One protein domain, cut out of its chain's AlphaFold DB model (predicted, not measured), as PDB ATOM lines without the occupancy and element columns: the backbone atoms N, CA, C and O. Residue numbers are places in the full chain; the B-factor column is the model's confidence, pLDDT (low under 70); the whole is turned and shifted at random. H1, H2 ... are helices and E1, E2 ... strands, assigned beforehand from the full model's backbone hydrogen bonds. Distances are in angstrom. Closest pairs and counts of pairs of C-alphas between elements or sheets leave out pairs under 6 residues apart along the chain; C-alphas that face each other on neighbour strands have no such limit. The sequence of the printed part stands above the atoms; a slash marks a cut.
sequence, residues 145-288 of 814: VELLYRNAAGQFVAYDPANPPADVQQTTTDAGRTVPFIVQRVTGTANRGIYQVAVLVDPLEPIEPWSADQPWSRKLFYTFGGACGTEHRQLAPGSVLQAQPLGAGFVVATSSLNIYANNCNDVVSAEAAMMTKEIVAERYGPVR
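This is residues 145 to 288 of the 814 residues of an uncharacterized protein of Solirubrobacter pauli (UniProt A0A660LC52). What does the model look like? A strongly twisted sheet of six strands has the long helix H2 packed slantwise over one face, while the small strand hairpin E3 and E4 and the short helix H1 lie toward the end of the domain away from the beginning of H2. What is it made of? The printed part has 144 residues with eight named strands and two named helices, in the order E1 E2 E3 E4 E5 E6 E7 H1 E8 H2; the class is mixed, helices and strands, with 65 residues in named elements, under half. The large sheet is mixed, in the order E2, E1, E5, E6, E8, E7. How large is it? It is compact, with a radius of gyration of the C-alphas of 15.5 A and spans of 46 by 32 by 25 A.

Where are the strands of the large sheet? E5 is residues 182 to 190, 25.3 A long, and E6 is 193 to 200, 23.6 A. E1 is 145 to 150, 16.7 A, from C-alpha 145 at (258.806, 162.607, 218.563); E2 is 156 to 158, E7 is 220 to 223 and E8 is 251 to 255, 13.6 A. Where are the other elements? E3 is 170 to 172, E4 is 178 to 180 and H1 is 243 to 247. H2 is 266 to 284, 26.1 A, ending at C-alpha 284 at (267.410, 151.974, 219.292).

How do the sheet's strands pair? E5 and E6 are an antiparallel hairpin, N 186 to O 197 at 2.8 A; E1 and E5 are antiparallel, N 183 to O 148 at 2.7 A; E1 and E2 are a hairpin, N 149 to O 157 at 2.8 A. E6 and E8 are antiparallel, N 198 to O 252 at 2.8 A, and E8 and E7 are parallel, N 221 to O 251 at 2.8 A. E7, H1 and E8 form a strand-helix-strand unit, two parallel neighbour strands with a helix between, whose crossover is right-handed. Where are the helices? H2 is on one face of the sheet, two layers, at a height of 7.3 A, over E6 and E8 and slantwise at 37 degrees to E8 on the local plane; the closest C-alphas of E8 and H2 are Ser 255 and Ala 272, 6.5 A. H1 is on the sheet at a height of 5.8 A but over none of its strands, only just, as 2 of its C-alphas fall on E6. In H1 and H2 every O i to N i+4 pair is within hydrogen-bond range. Where is the small sheet? E3 and E4 are an antiparallel hairpin, N 171 to O 179 at 2.9 A, and the closest C-alphas of E3 and H1 are Thr 171 and Gly 247, 5.4 A.

How far does it reach? The two C-alphas farthest apart are those of Ala 166 and Val 267, 45.9 A. Which links are long? The long links are E2 to E3, E6 to E7 and E7 to H1. Is anything missing or uncertain? The printed part has no cut, its mean pLDDT is 96.6, and no printed residue is under 70.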
ATOM      1  N   VAL A 145     258.400 163.487 219.661       97.50
ATOM      2  CA  VAL A 145     258.806 162.607 218.563       97.50
ATOM      3  C   VAL A 145     258.162 163.113 217.279       97.50
ATOM      4  O   VAL A 145     256.953 163.325 217.238       97.50
ATOM      5  N   GLU A 146     258.962 163.303 216.237       97.38
ATOM      6  CA  GLU A 146     258.512 163.743 214.917       97.38
ATOM      7  C   GLU A 146     259.067 162.815 213.841       97.38
ATOM      8  O   GLU A 146     260.198 162.338 213.946       97.38
ATOM      9  N   LEU A 147     258.289 162.600 212.782       98.19
ATOM     10  CA  LEU A 147     258.783 162.011 211.545       98.19
ATOM     11  C   LEU A 147     259.040 163.129 210.544       98.19
ATOM     12  O   LEU A 147     258.202 164.011 210.344       98.19
ATOM     13  N   LEU A 148     260.210 163.091 209.920       98.44
ATOM     14  CA  LEU A 148     260.626 164.021 208.884       98.44
ATOM     15  C   LEU A 148     261.083 163.220 207.667       98.44
ATOM     16  O   LEU A 148     261.612 162.126 207.821       98.44
ATOM     17  N   TYR A 149     260.955 163.761 206.466       98.50
ATOM     18  CA  TYR A 149     261.571 163.184 205.273       98.50
ATOM     19  C   TYR A 149     262.445 164.213 204.572       98.50
ATOM     20  O   TYR A 149     262.231 165.422 204.711       98.50
ATOM     21  N   ARG A 150     263.435 163.735 203.816       98.38
ATOM     22  CA  ARG A 150     264.235 164.591 202.944       98.38
ATOM     23  C   ARG A 150     263.532 164.758 201.598       98.38
ATOM     24  O   ARG A 150     263.411 163.797 200.841       98.38
ATOM     25  N   ASN A 151     263.063 165.968 201.314       98.00
ATOM     26  CA  ASN A 151     262.347 166.290 200.078       98.00
ATOM     27  C   ASN A 151     263.292 166.440 198.874       98.00
ATOM     28  O   ASN A 151     264.513 166.487 199.041       98.00
ATOM     29  N   ALA A 152     262.753 166.579 197.660       96.50
ATOM     30  CA  ALA A 152     263.550 166.745 196.437       96.50
ATOM     31  C   ALA A 152     264.497 167.967 196.469       96.50
ATOM     32  O   ALA A 152     265.567 167.920 195.863       96.50
ATOM     33  N   ALA A 153     264.161 169.017 197.231       97.12
ATOM     34  CA  ALA A 153     265.002 170.200 197.453       97.12
ATOM     35  C   ALA A 153     266.128 169.981 198.487       97.12
ATOM     36  O   ALA A 153     266.935 170.877 198.738       97.12
ATOM     37  N   GLY A 154     266.204 168.796 199.092       97.00
ATOM     38  CA  GLY A 154     267.237 168.421 200.047       97.00
ATOM     39  C   GLY A 154     267.020 168.929 201.474       97.00
ATOM     40  O   GLY A 154     267.976 168.965 202.256       97.00
ATOM     41  N   GLN A 155     265.790 169.299 201.817       97.38
ATOM     42  CA  GLN A 155     265.382 169.789 203.131       97.38
ATOM     43  C   GLN A 155     264.674 168.686 203.917       97.38
ATOM     44  O   GLN A 155     263.930 167.896 203.338       97.38
ATOM     45  N   PHE A 156     264.864 168.661 205.236       97.88
ATOM     46  CA  PHE A 156     264.066 167.823 206.128       97.88
ATOM     47  C   PHE A 156     262.775 168.552 206.507       97.88
ATOM     48  O   PHE A 156     262.828 169.624 207.112       97.88
ATOM     49  N   VAL A 157     261.631 167.975 206.154       97.44
ATOM     50  CA  VAL A 157     260.292 168.530 206.419       97.44
ATOM     51  C   VAL A 157     259.377 167.452 207.003       97.44
ATOM     52  O   VAL A 157     259.712 166.273 206.946       97.44
ATOM     53  N   ALA A 158     258.247 167.844 207.597       97.44
ATOM     54  CA  ALA A 158     257.336 166.922 208.279       97.44
ATOM     55  C   ALA A 158     256.843 165.787 207.366       97.44
ATOM     56  O   ALA A 158     256.436 166.033 206.233       97.44
ATOM     57  N   TYR A 159     256.860 164.557 207.880       97.56
ATOM     58  CA  TYR A 159     256.337 163.365 207.221       97.56
ATOM     59  C   TYR A 159     255.048 162.913 207.912       97.56
ATOM     60  O   TYR A 159     255.051 162.661 209.117       97.56
ATOM     61  N   ASP A 160     253.964 162.791 207.147       94.94
ATOM     62  CA  ASP A 160     252.703 162.203 207.597       94.94
ATOM     63  C   ASP A 160     252.591 160.763 207.062       94.94
ATOM     64  O   ASP A 160     252.388 160.582 205.857       94.94
ATOM     65  N   PRO A 161     252.694 159.728 207.919       92.19
ATOM     66  CA  PRO A 161     252.543 158.338 207.496       92.19
ATOM     67  C   PRO A 161     251.178 158.018 206.878       92.19
ATOM     68  O   PRO A 161     251.086 157.080 206.089       92.19
ATOM     69  N   ALA A 162     250.127 158.770 207.222       93.56
ATOM     70  CA  ALA A 162     248.793 158.573 206.660       93.56
ATOM     71  C   ALA A 162     248.656 159.163 205.246       93.56
ATOM     72  O   ALA A 162     247.811 158.708 204.478       93.56
ATOM     73  N   ASN A 163     249.495 160.142 204.892       94.38
ATOM     74  CA  ASN A 163     249.513 160.794 203.582       94.38
ATOM     75  C   ASN A 163     250.962 160.955 203.073       94.38
ATOM     76  O   ASN A 163     251.471 162.081 203.031       94.38
ATOM     77  N   PRO A 164     251.646 159.856 202.687       93.38
ATOM     78  CA  PRO A 164     253.052 159.903 202.292       93.38
ATOM     79  C   PRO A 164     253.298 160.854 201.103       93.38
ATOM     80  O   PRO A 164     252.642 160.720 200.066       93.38
ATOM     81  N   PRO A 165     254.248 161.800 201.210       95.06
ATOM     82  CA  PRO A 165     254.584 162.722 200.124       95.06
ATOM     83  C   PRO A 165     255.203 162.016 198.911       95.06
ATOM     84  O   PRO A 165     255.913 161.021 199.047       95.06
ATOM     85  N   ALA A 166     254.972 162.550 197.710       95.38
ATOM     86  CA  ALA A 166     255.474 161.957 196.466       95.38
ATOM     87  C   ALA A 166     256.958 162.266 196.177       95.38
ATOM     88  O   ALA A 166     257.569 161.604 195.340       95.38
ATOM     89  N   ASP A 167     257.542 163.270 196.834       97.12
ATOM     90  CA  ASP A 167     258.892 163.788 196.578       97.12
ATOM     91  C   ASP A 167     259.929 163.351 197.631       97.12
ATOM     92  O   ASP A 167     260.967 163.999 197.804       97.12
ATOM     93  N   VAL A 168     259.669 162.237 198.324       98.06
ATOM     94  CA  VAL A 168     260.610 161.624 199.270       98.06
ATOM     95  C   VAL A 168     261.846 161.118 198.523       98.06
ATOM     96  O   VAL A 168     261.756 160.252 197.649       98.06
ATOM     97  N   GLN A 169     263.025 161.633 198.880       98.31
ATOM     98  CA  GLN A 169     264.288 161.143 198.331       98.31
ATOM     99  C   GLN A 169     264.601 159.725 198.812       98.31
ATOM    100  O   GLN A 169     264.181 159.313 199.887       98.31
ATOM    101  N   GLN A 170     265.397 158.995 198.035       98.12
ATOM    102  CA  GLN A 170     265.990 157.727 198.456       98.12
ATOM    103  C   GLN A 170     267.379 157.971 199.056       98.12
ATOM    104  O   GLN A 170     268.076 158.910 198.664       98.12
ATOM    105  N   THR A 171     267.796 157.107 199.974       98.12
ATOM    106  CA  THR A 171     269.166 157.059 200.495       98.12
ATOM    107  C   THR A 171     269.647 155.617 200.596       98.12
ATOM    108  O   THR A 171     268.832 154.696 200.641       98.12
ATOM    109  N   THR A 172     270.961 155.413 200.628       97.62
ATOM    110  CA  THR A 172     271.576 154.088 200.743       97.62
ATOM    111  C   THR A 172     272.372 154.010 202.039       97.62
ATOM    112  O   THR A 172     273.325 154.763 202.240       97.62
ATOM    113  N   THR A 173     271.963 153.084 202.904       96.62
ATOM    114  CA  THR A 173     272.620 152.783 204.184       96.62
ATOM    115  C   THR A 173     274.039 152.253 203.985       96.62
ATOM    116  O   THR A 173     274.403 151.797 202.897       96.62
ATOM    117  N   ASP A 174     274.848 152.241 205.045       93.12
ATOM    118  CA  ASP A 174     276.191 151.654 204.996       93.12
ATOM    119  C   ASP A 174     276.200 150.134 204.739       93.12
ATOM    120  O   ASP A 174     277.186 149.614 204.219       93.12
ATOM    121  N   ALA A 175     275.088 149.449 205.011       91.56
ATOM    122  CA  ALA A 175     274.843 148.054 204.647       91.56
ATOM    123  C   ALA A 175     274.404 147.858 203.177       91.56
ATOM    124  O   ALA A 175     274.117 146.736 202.764       91.56
ATOM    125  N   GLY A 176     274.313 148.929 202.379       94.31
ATOM    126  CA  GLY A 176     273.932 148.875 200.964       94.31
ATOM    127  C   GLY A 176     272.425 148.775 200.701       94.31
ATOM    128  O   GLY A 176     272.014 148.620 199.552       94.31
ATOM    129  N   ARG A 177     271.579 148.883 201.735       95.06
ATOM    130  CA  ARG A 177     270.114 148.910 201.590       95.06
ATOM    131  C   ARG A 177     269.657 150.307 201.173       95.06
ATOM    132  O   ARG A 177     269.944 151.271 201.883       95.06
ATOM    133  N   THR A 178     268.919 150.400 200.068       97.62
ATOM    134  CA  THR A 178     268.264 151.638 199.614       97.62
ATOM    135  C   THR A 178     266.858 151.741 200.200       97.62
ATOM    136  O   THR A 178     266.072 150.803 200.065       97.62
ATOM    137  N   VAL A 179     266.548 152.863 200.850       97.44
ATOM    138  CA  VAL A 179     265.257 153.132 201.508       97.44
ATOM    139  C   VAL A 179     264.810 154.585 201.296       97.44
ATOM    140  O   VAL A 179     265.658 155.453 201.046       97.44
ATOM    141  N   PRO A 180     263.504 154.889 201.449       97.88
ATOM    142  CA  PRO A 180     263.034 156.264 201.554       97.88
ATOM    143  C   PRO A 180     263.764 157.005 202.679       97.88
ATOM    144  O   PRO A 180     263.952 156.474 203.773       97.88
ATOM    145  N   PHE A 181     264.174 158.245 202.431       98.50
ATOM    146  CA  PHE A 181     264.941 159.042 203.380       98.50
ATOM    147  C   PHE A 181     264.012 159.702 204.409       98.50
ATOM    148  O   PHE A 181     263.817 160.920 204.413       98.50
ATOM    149  N   ILE A 182     263.449 158.870 205.282       98.56
ATOM    150  CA  ILE A 182     262.555 159.245 206.378       98.56
ATOM    151  C   ILE A 182     263.301 159.061 207.698       98.56
ATOM    152  O   ILE A 182     263.893 158.018 207.955       98.56
ATOM    153  N   VAL A 183     263.290 160.079 208.546       98.56
ATOM    154  CA  VAL A 183     263.980 160.080 209.832       98.56
ATOM    155  C   VAL A 183     262.999 160.330 210.966       98.56
ATOM    156  O   VAL A 183     262.096 161.160 210.855       98.56
ATOM    157  N   GLN A 184     263.200 159.644 212.084       98.44
ATOM    158  CA  GLN A 184     262.556 159.986 213.343       98.44
ATOM    159  C   GLN A 184     263.473 160.930 214.111       98.44
ATOM    160  O   GLN A 184     264.632 160.594 214.342       98.44
ATOM    161  N   ARG A 185     262.953 162.084 214.532       98.44
ATOM    162  CA  ARG A 185     263.618 162.996 215.467       98.44
ATOM    163  C   ARG A 185     262.960 162.896 216.837       98.44
ATOM    164  O   ARG A 185     261.744 163.027 216.950       98.44
ATOM    165  N   VAL A 186     263.768 162.724 217.875       98.44
ATOM    166  CA  VAL A 186     263.360 162.744 219.282       98.44
ATOM    167  C   VAL A 186     264.031 163.934 219.956       98.44
ATOM    168  O   VAL A 186     265.245 164.099 219.857       98.44
ATOM    169  N   THR A 187     263.247 164.785 220.611       98.69
ATOM    170  CA  THR A 187     263.736 165.928 221.399       98.69
ATOM    171  C   THR A 187     263.199 165.801 222.814       98.69
ATOM    172  O   THR A 187     261.996 165.621 222.990       98.69
ATOM    173  N   GLY A 188     264.062 165.908 223.815       98.25
ATOM    174  CA  GLY A 188     263.678 165.827 225.223       98.25
ATOM    175  C   GLY A 188     264.726 166.479 226.114       98.25
ATOM    176  O   GLY A 188     265.620 167.168 225.625       98.25
ATOM    177  N   THR A 189     264.627 166.277 227.423       98.56
ATOM    178  CA  THR A 189     265.558 166.862 228.398       98.56
ATOM    179  C   THR A 189     266.257 165.789 229.218       98.56
ATOM    180  O   THR A 189     265.603 164.849 229.661       98.56
ATOM    181  N   ALA A 190     267.560 165.949 229.435       98.19
ATOM    182  CA  ALA A 190     268.383 165.091 230.283       98.19
ATOM    183  C   ALA A 190     269.553 165.904 230.859       98.19
ATOM    184  O   ALA A 190     270.119 166.753 230.164       98.19
ATOM    185  N   ASN A 191     269.914 165.671 232.122       97.81
ATOM    186  CA  ASN A 191     270.942 166.423 232.856       97.81
ATOM    187  C   ASN A 191     270.717 167.955 232.895       97.81
ATOM    188  O   ASN A 191     271.665 168.724 232.814       97.81
ATOM    189  N   ARG A 192     269.461 168.429 232.925       96.44
ATOM    190  CA  ARG A 192     269.029 169.824 232.636       96.44
ATOM    191  C   ARG A 192     269.243 170.313 231.199       96.44
ATOM    192  O   ARG A 192     268.705 171.357 230.830       96.44
ATOM    193  N   GLY A 193     269.993 169.594 230.373       97.75
ATOM    194  CA  GLY A 193     270.167 169.888 228.955       97.75
ATOM    195  C   GLY A 193     268.956 169.484 228.124       97.75
ATOM    196  O   GLY A 193     268.129 168.688 228.560       97.75
ATOM    197  N   ILE A 194     268.866 170.019 226.910       98.69
ATOM    198  CA  ILE A 194     267.960 169.511 225.880       98.69
ATOM    199  C   ILE A 194     268.768 168.568 224.995       98.69
ATOM    200  O   ILE A 194     269.742 169.006 224.383       98.69
ATOM    201  N   TYR A 195     268.374 167.302 224.903       98.69
ATOM    202  CA  TYR A 195     268.953 166.367 223.946       98.69
ATOM    203  C   TYR A 195     268.124 166.327 222.663       98.69
ATOM    204  O   TYR A 195     266.900 166.496 222.671       98.69
ATOM    205  N   GLN A 196     268.803 166.073 221.550       98.56
ATOM    206  CA  GLN A 196     268.174 165.700 220.294       98.56
ATOM    207  C   GLN A 196     268.831 164.451 219.737       98.56
ATOM    208  O   GLN A 196     270.047 164.286 219.809       98.56
ATOM    209  N   VAL A 197     268.004 163.589 219.156       98.75
ATOM    210  CA  VAL A 197     268.415 162.384 218.443       98.75
ATOM    211  C   VAL A 197     267.646 162.329 217.129       98.75
ATOM    212  O   VAL A 197     266.454 162.627 217.105       98.75
ATOM    213  N   ALA A 198     268.306 161.962 216.038       98.75
ATOM    214  CA  ALA A 198     267.661 161.633 214.776       98.75
ATOM    215  C   ALA A 198     268.228 160.335 214.203       98.75
ATOM    216  O   ALA A 198     269.422 160.072 214.317       98.75
ATOM    217  N   VAL A 199     267.380 159.529 213.574       98.56
ATOM    218  CA  VAL A 199     267.789 158.270 212.942       98.56
ATOM    219  C   VAL A 199     266.901 157.966 211.741       98.56
ATOM    220  O   VAL A 199     265.722 158.317 211.743       98.56
ATOM    221  N   LEU A 200     267.473 157.340 210.711       98.44
ATOM    222  CA  LEU A 200     266.742 156.792 209.566       98.44
ATOM    223  C   LEU A 200     265.807 155.670 210.034       98.44
ATOM    224  O   LEU A 200     266.246 154.763 210.739       98.44
ATOM    225  N   VAL A 201     264.534 155.729 209.647       98.00
ATOM    226  CA  VAL A 201     263.515 154.752 210.054       98.00
ATOM    227  C   VAL A 201     262.672 154.307 208.871       98.00
ATOM    228  O   VAL A 201     262.444 155.070 207.931       98.00
ATOM    229  N   ASP A 202     262.156 153.089 208.961       96.19
ATOM    230  CA  ASP A 202     260.963 152.686 208.231       96.19
ATOM    231  C   ASP A 202     259.748 152.914 209.149       96.19
ATOM    232  O   ASP A 202     259.637 152.246 210.183       96.19
ATOM    233  N   PRO A 203     258.859 153.879 208.844       94.31
ATOM    234  CA  PRO A 203     257.721 154.195 209.705       94.31
ATOM    235  C   PRO A 203     256.636 153.107 209.707       94.31
ATOM    236  O   PRO A 203     255.697 153.214 210.494       94.31
ATOM    237  N   LEU A 204     256.728 152.104 208.825       92.88
ATOM    238  CA  LEU A 204     255.803 150.970 208.784       92.88
ATOM    239  C   LEU A 204     256.251 149.809 209.679       92.88
ATOM    240  O   LEU A 204     255.443 148.935 209.983       92.88
ATOM    241  N   GLU A 205     257.509 149.821 210.121       95.19
ATOM    242  CA  GLU A 205     258.084 148.785 210.972       95.19
ATOM    243  C   GLU A 205     258.115 149.218 212.448       95.19
ATOM    244  O   GLU A 205     258.265 150.409 212.749       95.19
ATOM    245  N   PRO A 206     258.036 148.280 213.412       94.19
ATOM    246  CA  PRO A 206     258.189 148.600 214.828       94.19
ATOM    247  C   PRO A 206     259.530 149.284 215.121       94.19
ATOM    248  O   PRO A 206     260.580 148.873 214.615       94.19
ATOM    249  N   ILE A 207     259.512 150.306 215.977       95.19
ATOM    250  CA  ILE A 207     260.712 151.010 216.447       95.19
ATOM    251  C   ILE A 207     260.957 150.586 217.891       95.19
ATOM    252  O   ILE A 207     260.459 151.214 218.820       95.19
ATOM    253  N   GLU A 208     261.711 149.506 218.048       95.06
ATOM    254  CA  GLU A 208     262.080 148.929 219.334       95.06
ATOM    255  C   GLU A 208     263.598 148.695 219.389       95.06
ATOM    256  O   GLU A 208     264.247 148.542 218.342       95.06
ATOM    257  N   PRO A 209     264.192 148.563 220.587       95.31
ATOM    258  CA  PRO A 209     265.632 148.343 220.732       95.31
ATOM    259  C   PRO A 209     266.139 147.108 219.989       95.31
ATOM    260  O   PRO A 209     267.253 147.104 219.474       95.31
ATOM    261  N   TRP A 210     265.302 146.084 219.849       94.38
ATOM    262  CA  TRP A 210     265.598 144.821 219.169       94.38
ATOM    263  C   TRP A 210     265.089 144.755 217.717       94.38
ATOM    264  O   TRP A 210     265.191 143.695 217.099       94.38
ATOM    265  N   SER A 211     264.555 145.842 217.145       94.06
ATOM    266  CA  SER A 211     264.080 145.850 215.751       94.06
ATOM    267  C   SER A 211     265.226 145.589 214.769       94.06
ATOM    268  O   SER A 211     266.192 146.352 214.730       94.06
ATOM    269  N   ALA A 212     265.127 144.515 213.982       90.00
ATOM    270  CA  ALA A 212     266.133 144.129 212.987       90.00
ATOM    271  C   ALA A 212     265.817 144.655 211.573       90.00
ATOM    272  O   ALA A 212     266.734 144.861 210.783       90.00
ATOM    273  N   ASP A 213     264.540 144.916 211.277       91.94
ATOM    274  CA  ASP A 213     264.069 145.352 209.953       91.94
ATOM    275  C   ASP A 213     264.187 146.868 209.725       91.94
ATOM    276  O   ASP A 213     263.975 147.371 208.617       91.94
ATOM    277  N   GLN A 214     264.589 147.608 210.757       96.19
ATOM    278  CA  GLN A 214     264.827 149.044 210.690       96.19
ATOM    279  C   GLN A 214     266.163 149.363 209.985       96.19
ATOM    280  O   GLN A 214     267.125 148.606 210.108       96.19
ATOM    281  N   PRO A 215     266.263 150.476 209.234       96.38
ATOM    282  CA  PRO A 215     267.410 150.769 208.371       96.38
ATOM    283  C   PRO A 215     268.603 151.430 209.089       96.38
ATOM    284  O   PRO A 215     269.485 151.975 208.425       96.38
ATOM    285  N   TRP A 216     268.655 151.424 210.422       94.44
ATOM    286  CA  TRP A 216     269.770 152.016 211.159       94.44
ATOM    287  C   TRP A 216     270.922 151.028 211.381       94.44
ATOM    288  O   TRP A 216     270.732 149.828 211.570       94.44
ATOM    289  N   SER A 217     272.145 151.544 211.425       95.12
ATOM    290  CA  SER A 217     273.385 150.757 211.454       95.12
ATOM    291  C   SER A 217     273.857 150.376 212.862       95.12
ATOM    292  O   SER A 217     274.897 149.735 213.013       95.12
ATOM    293  N   ARG A 218     273.115 150.787 213.906       95.38
ATOM    294  CA  ARG A 218     273.512 150.710 215.330       95.38
ATOM    295  C   ARG A 218     274.816 151.458 215.635       95.38
ATOM    296  O   ARG A 218     275.496 151.158 216.611       95.38
ATOM    297  N   LYS A 219     275.187 152.431 214.806       98.38
ATOM    298  CA  LYS A 219     276.359 153.293 214.999       98.38
ATOM    299  C   LYS A 219     275.892 154.702 215.341       98.38
ATOM    300  O   LYS A 219     274.855 155.148 214.846       98.38
ATOM    301  N   LEU A 220     276.650 155.395 216.183       98.81
ATOM    302  CA  LEU A 220     276.296 156.724 216.675       98.81
ATOM    303  C   LEU A 220     277.266 157.778 216.144       98.81
ATOM    304  O   LEU A 220     278.480 157.620 216.239       98.81
ATOM    305  N   PHE A 221     276.726 158.868 215.614       98.81
ATOM    306  CA  PHE A 221     277.454 160.083 215.276       98.81
ATOM    307  C   PHE A 221     277.046 161.184 216.262       98.81
ATOM    308  O   PHE A 221     275.937 161.721 216.200       98.81
ATOM    309  N   TYR A 222     277.920 161.478 217.220       98.81
ATOM    310  CA  TYR A 222     277.650 162.387 218.328       98.81
ATOM    311  C   TYR A 222     278.281 163.753 218.071       98.81
ATOM    312  O   TYR A 222     279.498 163.862 217.917       98.81
ATOM    313  N   THR A 223     277.469 164.807 218.034       98.31
ATOM    314  CA  THR A 223     277.945 166.144 217.662       98.31
ATOM    315  C   THR A 223     278.156 167.023 218.888       98.31
ATOM    316  O   THR A 223     277.311 167.103 219.784       98.31
ATOM    317  N   PHE A 224     279.299 167.700 218.907       98.44
ATOM    318  CA  PHE A 224     279.750 168.605 219.953       98.44
ATOM    319  C   PHE A 224     279.873 170.027 219.392       98.44
ATOM    320  O   PHE A 224     280.337 170.243 218.269       98.44
ATOM    321  N   GLY A 225     279.473 171.020 220.183       96.62
ATOM    322  CA  GLY A 225     279.555 172.435 219.821       96.62
ATOM    323  C   GLY A 225     280.772 173.140 220.421       96.62
ATOM    324  O   GLY A 225     281.156 172.883 221.562       96.62
ATOM    325  N   GLY A 226     281.371 174.042 219.640       92.81
ATOM    326  CA  GLY A 226     282.530 174.841 220.041       92.81
ATOM    327  C   GLY A 226     282.192 176.068 220.901       92.81
ATOM    328  O   GLY A 226     281.112 176.163 221.482       92.81
ATOM    329  N   ALA A 227     283.136 177.022 220.933       89.75
ATOM    330  CA  ALA A 227     283.187 178.160 221.865       89.75
ATOM    331  C   ALA A 227     283.165 177.719 223.340       89.75
ATOM    332  O   ALA A 227     283.240 176.537 223.625       89.75
ATOM    333  N   CYS A 228     283.153 178.654 224.283       88.75
ATOM    334  CA  CYS A 228     283.196 178.337 225.705       88.75
ATOM    335  C   CYS A 228     282.453 179.422 226.489       88.75
ATOM    336  O   CYS A 228     282.804 180.603 226.411       88.75
ATOM    337  N   GLY A 229     281.381 179.026 227.166       88.75
ATOM    338  CA  GLY A 229     280.483 179.878 227.934       88.75
ATOM    339  C   GLY A 229     280.050 179.210 229.236       88.75
ATOM    340  O   GLY A 229     280.155 177.997 229.407       88.75
ATOM    341  N   THR A 230     279.584 180.025 230.168       90.94
ATOM    342  CA  THR A 230     279.234 179.642 231.540       90.94
ATOM    343  C   THR A 230     277.766 179.980 231.778       90.94
ATOM    344  O   THR A 230     277.437 180.750 232.676       90.94
ATOM    345  N   GLU A 231     276.874 179.510 230.902       91.12
ATOM    346  CA  GLU A 231     275.478 179.950 230.904       91.12
ATOM    347  C   GLU A 231     274.707 179.329 232.076       91.12
ATOM    348  O   GLU A 231     274.647 178.111 232.248       91.12
ATOM    349  N   HIS A 232     274.017 180.170 232.842       93.50
ATOM    350  CA  HIS A 232     273.115 179.762 233.919       93.50
ATOM    351  C   HIS A 232     271.679 179.545 233.413       93.50
ATOM    352  O   HIS A 232     270.699 179.908 234.069       93.50
ATOM    353  N   ARG A 233     271.521 178.990 232.208       93.00
ATOM    354  CA  ARG A 233     270.207 178.723 231.609       93.00
ATOM    355  C   ARG A 233     270.248 177.596 230.587       93.00
ATOM    356  O   ARG A 233     271.262 177.373 229.932       93.00
ATOM    357  N   GLN A 234     269.112 176.930 230.418       95.12
ATOM    358  CA  GLN A 234     268.910 175.918 229.388       95.12
ATOM    359  C   GLN A 234     268.853 176.590 228.006       95.12
ATOM    360  O   GLN A 234     268.114 177.556 227.801       95.12
ATOM    361  N   LEU A 235     269.649 176.091 227.061       95.25
ATOM    362  CA  LEU A 235     269.788 176.644 225.711       95.25
ATOM    363  C   LEU A 235     269.526 175.584 224.640       95.25
ATOM    364  O   LEU A 235     269.361 174.401 224.935       95.25
ATOM    365  N   ALA A 236     269.461 176.029 223.387       95.88
ATOM    366  CA  ALA A 236     269.177 175.167 222.251       95.88
ATOM    367  C   ALA A 236     270.295 174.122 222.031       95.88
ATOM    368  O   ALA A 236     271.478 174.454 222.172       95.88
ATOM    369  N   PRO A 237     269.944 172.878 221.654       96.69
ATOM    370  CA  PRO A 237     270.901 171.901 221.148       96.69
ATOM    371  C   PRO A 237     271.335 172.226 219.710       96.69
ATOM    372  O   PRO A 237     270.747 173.071 219.032       96.69
ATOM    373  N   GLY A 238     272.369 171.530 219.235       94.31
ATOM    374  CA  GLY A 238     272.801 171.580 217.840       94.31
ATOM    375  C   GLY A 238     271.842 170.808 216.931       94.31
ATOM    376  O   GLY A 238     271.013 170.030 217.394       94.31
ATOM    377  N   SER A 239     271.960 170.996 215.615       92.94
ATOM    378  CA  SER A 239     271.140 170.230 214.672       92.94
ATOM    379  C   SER A 239     271.638 168.791 214.538       92.94
ATOM    380  O   SER A 239     272.799 168.549 214.202       92.94
ATOM    381  N   VAL A 240     270.719 167.840 214.701       97.88
ATOM    382  CA  VAL A 240     270.932 166.408 214.419       97.88
ATOM    383  C   VAL A 240     270.547 166.001 212.995       97.88
ATOM    384  O   VAL A 240     270.767 164.864 212.592       97.88
ATOM    385  N   LEU A 241     269.985 166.917 212.201       97.94
ATOM    386  CA  LEU A 241     269.508 166.644 210.841       97.94
ATOM    387  C   LEU A 241     270.653 166.710 209.820       97.94
ATOM    388  O   LEU A 241     270.691 167.581 208.950       97.94
ATOM    389  N   GLN A 242     271.610 165.791 209.951       97.50
ATOM    390  CA  GLN A 242     272.788 165.696 209.090       97.50
ATOM    391  C   GLN A 242     272.621 164.591 208.046       97.50
ATOM    392  O   GLN A 242     272.671 163.405 208.359       97.50
ATOM    393  N   ALA A 243     272.427 164.986 206.783       97.81
ATOM    394  CA  ALA A 243     272.025 164.065 205.720       97.81
ATOM    395  C   ALA A 243     273.015 162.913 205.482       97.81
ATOM    396  O   ALA A 243     272.591 161.800 205.202       97.81
ATOM    397  N   GLN A 244     274.320 163.155 205.603       97.00
ATOM    398  CA  GLN A 244     275.320 162.126 205.327       97.00
ATOM    399  C   GLN A 244     275.319 160.985 206.369       97.00
ATOM    400  O   GLN A 244     275.072 159.848 205.967       97.00
ATOM    401  N   PRO A 245     275.523 161.231 207.682       98.31
ATOM    402  CA  PRO A 245     275.456 160.158 208.675       98.31
ATOM    403  C   PRO A 245     274.059 159.526 208.765       98.31
ATOM    404  O   PRO A 245     273.961 158.301 208.820       98.31
ATOM    405  N   LEU A 246     272.978 160.318 208.686       98.69
ATOM    406  CA  LEU A 246     271.612 159.774 208.687       98.69
ATOM    407  C   LEU A 246     271.363 158.866 207.480       98.69
ATOM    408  O   LEU A 246     270.782 157.797 207.626       98.69
ATOM    409  N   GLY A 247     271.827 159.262 206.294       98.19
ATOM    410  CA  GLY A 247     271.686 158.464 205.080       98.19
ATOM    411  C   GLY A 247     272.423 157.128 205.164       98.19
ATOM    412  O   GLY A 247     271.894 156.120 204.709       98.19
ATOM    413  N   ALA A 248     273.585 157.107 205.826       98.00
ATOM    414  CA  ALA A 248     274.340 155.892 206.120       98.00
ATOM    415  C   ALA A 248     273.694 155.006 207.209       98.00
ATOM    416  O   ALA A 248     274.219 153.934 207.496       98.00
ATOM    417  N   GLY A 249     272.577 155.431 207.811       98.00
ATOM    418  CA  GLY A 249     271.864 154.706 208.865       98.00
ATOM    419  C   GLY A 249     272.372 154.984 210.282       98.00
ATOM    420  O   GLY A 249     271.911 154.341 211.223       98.00
ATOM    421  N   PHE A 250     273.305 155.920 210.480       98.62
ATOM    422  CA  PHE A 250     273.760 156.262 211.829       98.62
ATOM    423  C   PHE A 250     272.643 156.963 212.600       98.62
ATOM    424  O   PHE A 250     271.893 157.777 212.053       98.62
ATOM    425  N   VAL A 251     272.592 156.704 213.903       98.81
ATOM    426  CA  VAL A 251     271.914 157.601 214.836       98.81
ATOM    427  C   VAL A 251     272.771 158.862 214.948       98.81
ATOM    428  O   VAL A 251     273.976 158.764 215.160       98.81
ATOM    429  N   VAL A 252     272.179 160.044 214.813       98.88
ATOM    430  CA  VAL A 252     272.844 161.328 215.071       98.88
ATOM    431  C   VAL A 252     272.289 161.905 216.361       98.88
ATOM    432  O   VAL A 252     271.076 162.058 216.485       98.88
ATOM    433  N   ALA A 253     273.153 162.242 217.315       98.88
ATOM    434  CA  ALA A 253     272.723 162.768 218.607       98.88
ATOM    435  C   ALA A 253     273.555 163.966 219.066       98.88
ATOM    436  O   ALA A 253     274.692 164.166 218.636       98.88
ATOM    437  N   THR A 254     272.966 164.766 219.948       98.62
ATOM    438  CA  THR A 254     273.636 165.858 220.659       98.62
ATOM    439  C   THR A 254     272.845 166.233 221.909       98.62
ATOM    440  O   THR A 254     271.659 165.916 222.026       98.62
ATOM    441  N   SER A 255     273.476 166.976 222.812       98.56
ATOM    442  CA  SER A 255     272.803 167.694 223.889       98.56
ATOM    443  C   SER A 255     273.256 169.146 223.910       98.56
ATOM    444  O   SER A 255     274.399 169.470 223.578       98.56
ATOM    445  N   SER A 256     272.373 170.042 224.344       98.19
ATOM    446  CA  SER A 256     272.701 171.451 224.558       98.19
ATOM    447  C   SER A 256     273.857 171.643 225.542       98.19
ATOM    448  O   SER A 256     274.506 172.684 225.495       98.19
ATOM    449  N   LEU A 257     274.131 170.664 226.413       98.00
ATOM    450  CA  LEU A 257     275.261 170.673 227.352       98.00
ATOM    451  C   LEU A 257     276.574 170.147 226.753       98.00
ATOM    452  O   LEU A 257     277.628 170.324 227.362       98.00
ATOM    453  N   ASN A 258     276.526 169.571 225.548       98.25
ATOM    454  CA  ASN A 258     277.696 169.217 224.737       98.25
ATOM    455  C   ASN A 258     278.091 170.332 223.753       98.25
ATOM    456  O   ASN A 258     278.915 170.147 222.853       98.25
ATOM    457  N   ILE A 259     277.517 171.521 223.930       97.19
ATOM    458  CA  ILE A 259     277.943 172.758 223.286       97.19
ATOM    459  C   ILE A 259     278.647 173.582 224.354       97.19
ATOM    460  O   ILE A 259     277.994 174.127 225.244       97.19
ATOM    461  N   TYR A 260     279.969 173.714 224.271       93.88
ATOM    462  CA  TYR A 260     280.707 174.460 225.290       93.88
ATOM    463  C   TYR A 260     280.340 175.943 225.333       93.88
ATOM    464  O   TYR A 260     280.451 176.538 226.398       93.88
ATOM    465  N   ALA A 261     279.821 176.534 224.250       91.69
ATOM    466  CA  ALA A 261     279.200 177.863 224.297       91.69
ATOM    467  C   ALA A 261     278.088 177.982 225.358       91.69
ATOM    468  O   ALA A 261     277.899 179.062 225.906       91.69
ATOM    469  N   ASN A 262     277.376 176.885 225.636       93.06
ATOM    470  CA  ASN A 262     276.320 176.820 226.640       93.06
ATOM    471  C   ASN A 262     276.862 176.342 227.998       93.06
ATOM    472  O   ASN A 262     276.423 176.809 229.040       93.06
ATOM    473  N   ASN A 263     277.789 175.381 227.999       92.62
ATOM    474  CA  ASN A 263     278.288 174.732 229.209       92.62
ATOM    475  C   ASN A 263     279.761 174.344 229.040       92.62
ATOM    476  O   ASN A 263     280.074 173.253 228.566       92.62
ATOM    477  N   CYS A 264     280.679 175.219 229.433       92.06
ATOM    478  CA  CYS A 264     282.112 174.948 229.367       92.06
ATOM    479  C   CYS A 264     282.601 174.170 230.599       92.06
ATOM    480  O   CYS A 264     283.436 174.631 231.375       92.06
ATOM    481  N   ASN A 265     282.022 172.985 230.794       95.06
ATOM    482  CA  ASN A 265     282.352 172.045 231.859       95.06
ATOM    483  C   ASN A 265     282.392 170.630 231.263       95.06
ATOM    484  O   ASN A 265     281.361 170.081 230.864       95.06
ATOM    485  N   ASP A 266     283.590 170.048 231.200       96.19
ATOM    486  CA  ASP A 266     283.848 168.749 230.572       96.19
ATOM    487  C   ASP A 266     283.139 167.594 231.286       96.19
ATOM    488  O   ASP A 266     282.712 166.640 230.643       96.19
ATOM    489  N   VAL A 267     282.959 167.694 232.603       98.06
ATOM    490  CA  VAL A 267     282.349 166.644 233.426       98.06
ATOM    491  C   VAL A 267     280.848 166.580 233.165       98.06
ATOM    492  O   VAL A 267     280.290 165.505 232.954       98.06
ATOM    493  N   VAL A 268     280.204 167.749 233.119       98.31
ATOM    494  CA  VAL A 268     278.787 167.883 232.754       98.31
ATOM    495  C   VAL A 268     278.574 167.480 231.291       98.31
ATOM    496  O   VAL A 268     277.590 166.816 230.977       98.31
ATOM    497  N   SER A 269     279.516 167.821 230.404       98.44
ATOM    498  CA  SER A 269     279.504 167.367 229.009       98.44
ATOM    499  C   SER A 269     279.593 165.837 228.908       98.44
ATOM    500  O   SER A 269     278.764 165.221 228.235       98.44
ATOM    501  N   ALA A 270     280.515 165.195 229.629       98.62
ATOM    502  CA  ALA A 270     280.638 163.737 229.661       98.62
ATOM    503  C   ALA A 270     279.357 163.066 230.174       98.62
ATOM    504  O   ALA A 270     278.895 162.090 229.586       98.62
ATOM    505  N   GLU A 271     278.751 163.610 231.229       98.81
ATOM    506  CA  GLU A 271     277.496 163.102 231.784       98.81
ATOM    507  C   GLU A 271     276.327 163.265 230.809       98.81
ATOM    508  O   GLU A 271     275.570 162.323 230.597       98.81
ATOM    509  N   ALA A 272     276.209 164.418 230.145       98.75
ATOM    510  CA  ALA A 272     275.183 164.639 229.129       98.75
ATOM    511  C   ALA A 272     275.345 163.698 227.922       98.75
ATOM    512  O   ALA A 272     274.350 163.160 227.427       98.75
ATOM    513  N   ALA A 273     276.582 163.451 227.477       98.75
ATOM    514  CA  ALA A 273     276.865 162.505 226.401       98.75
ATOM    515  C   ALA A 273     276.513 161.070 226.813       98.75
ATOM    516  O   ALA A 273     275.838 160.370 226.062       98.75
ATOM    517  N   MET A 274     276.908 160.664 228.022       98.75
ATOM    518  CA  MET A 274     276.584 159.366 228.613       98.75
ATOM    519  C   MET A 274     275.064 159.143 228.685       98.75
ATOM    520  O   MET A 274     274.575 158.165 228.127       98.75
ATOM    521  N   MET A 275     274.311 160.087 229.258       98.81
ATOM    522  CA  MET A 275     272.851 159.967 229.395       98.81
ATOM    523  C   MET A 275     272.143 159.998 228.033       98.81
ATOM    524  O   MET A 275     271.174 159.285 227.803       98.81
ATOM    525  N   THR A 276     272.646 160.784 227.074       98.75
ATOM    526  CA  THR A 276     272.094 160.776 225.707       98.75
ATOM    527  C   THR A 276     272.358 159.438 225.006       98.75
ATOM    528  O   THR A 276     271.492 158.950 224.281       98.75
ATOM    529  N   LYS A 277     273.534 158.826 225.212       98.62
ATOM    530  CA  LYS A 277     273.853 157.483 224.694       98.62
ATOM    531  C   LYS A 277     272.959 156.410 225.312       98.62
ATOM    532  O   LYS A 277     272.520 155.526 224.582       98.62
ATOM    533  N   GLU A 278     272.669 156.510 226.605       98.62
ATOM    534  CA  GLU A 278     271.723 155.629 227.297       98.62
ATOM    535  C   GLU A 278     270.332 155.695 226.650       98.62
ATOM    536  O   GLU A 278     269.822 154.668 226.208       98.62
ATOM    537  N   ILE A 279     269.795 156.900 226.431       98.56
ATOM    538  CA  ILE A 279     268.508 157.110 225.738       98.56
ATOM    539  C   ILE A 279     268.522 156.522 224.317       98.56
ATOM    540  O   ILE A 279     267.535 155.937 223.862       98.56
ATOM    541  N   VAL A 280     269.635 156.670 223.588       98.62
ATOM    542  CA  VAL A 280     269.802 156.038 222.268       98.62
ATOM    543  C   VAL A 280     269.741 154.517 222.395       98.62
ATOM    544  O   VAL A 280     269.045 153.882 221.605       98.62
ATOM    545  N   ALA A 281     270.426 153.937 223.378       98.12
ATOM    546  CA  ALA A 281     270.467 152.496 223.572       98.12
ATOM    547  C   ALA A 281     269.107 151.915 223.994       98.12
ATOM    548  O   ALA A 281     268.698 150.869 223.496       98.12
ATOM    549  N   GLU A 282     268.366 152.616 224.845       98.25
ATOM    550  CA  GLU A 282     267.034 152.213 225.320       98.25
ATOM    551  C   GLU A 282     265.950 152.285 224.259       98.25
ATOM    552  O   GLU A 282     264.930 151.616 224.393       98.25
ATOM    553  N   ARG A 283     266.158 153.085 223.210       97.19
ATOM    554  CA  ARG A 283     265.191 153.272 222.123       97.19
ATOM    555  C   ARG A 283     265.569 152.515 220.856       97.19
ATOM    556  O   ARG A 283     264.706 151.980 220.168       97.19
ATOM    557  N   TYR A 284     266.861 152.477 220.550       97.25
ATOM    558  CA  TYR A 284     267.410 151.974 219.292       97.25
ATOM    559  C   TYR A 284     268.475 150.899 219.505       97.25
ATOM    560  O   TYR A 284     269.234 150.613 218.579       97.25
ATOM    561  N   GLY A 285     268.533 150.279 220.682       95.75
ATOM    562  CA  GLY A 285     269.416 149.155 220.981       95.75
ATOM    563  C   GLY A 285     270.894 149.532 221.142       95.75
ATOM    564  O   GLY A 285     271.286 150.674 220.900       95.75
ATOM    565  N   PRO A 286     271.742 148.569 221.539       95.25
ATOM    566  CA  PRO A 286     273.144 148.826 221.855       95.25
ATOM    567  C   PRO A 286     273.909 149.458 220.687       95.25
ATOM    568  O   PRO A 286     273.800 149.018 219.539       95.25
ATOM    569  N   VAL A 287     274.718 150.470 220.999       96.88
ATOM    570  CA  VAL A 287     275.567 151.168 220.028       96.88
ATOM    571  C   VAL A 287     276.852 150.372 219.802       96.88
ATOM    572  O   VAL A 287     277.566 150.063 220.751       96.88
ATOM    573  N   ARG A 288     277.172 150.072 218.540       96.50
ATOM    574  CA  ARG A 288     278.389 149.348 218.144       96.50
ATOM    575  C   ARG A 288     279.652 150.184 218.340       96.50
ATOM    576  O   ARG A 288     280.653 149.653 218.801       96.50
TER     577      ARG A 288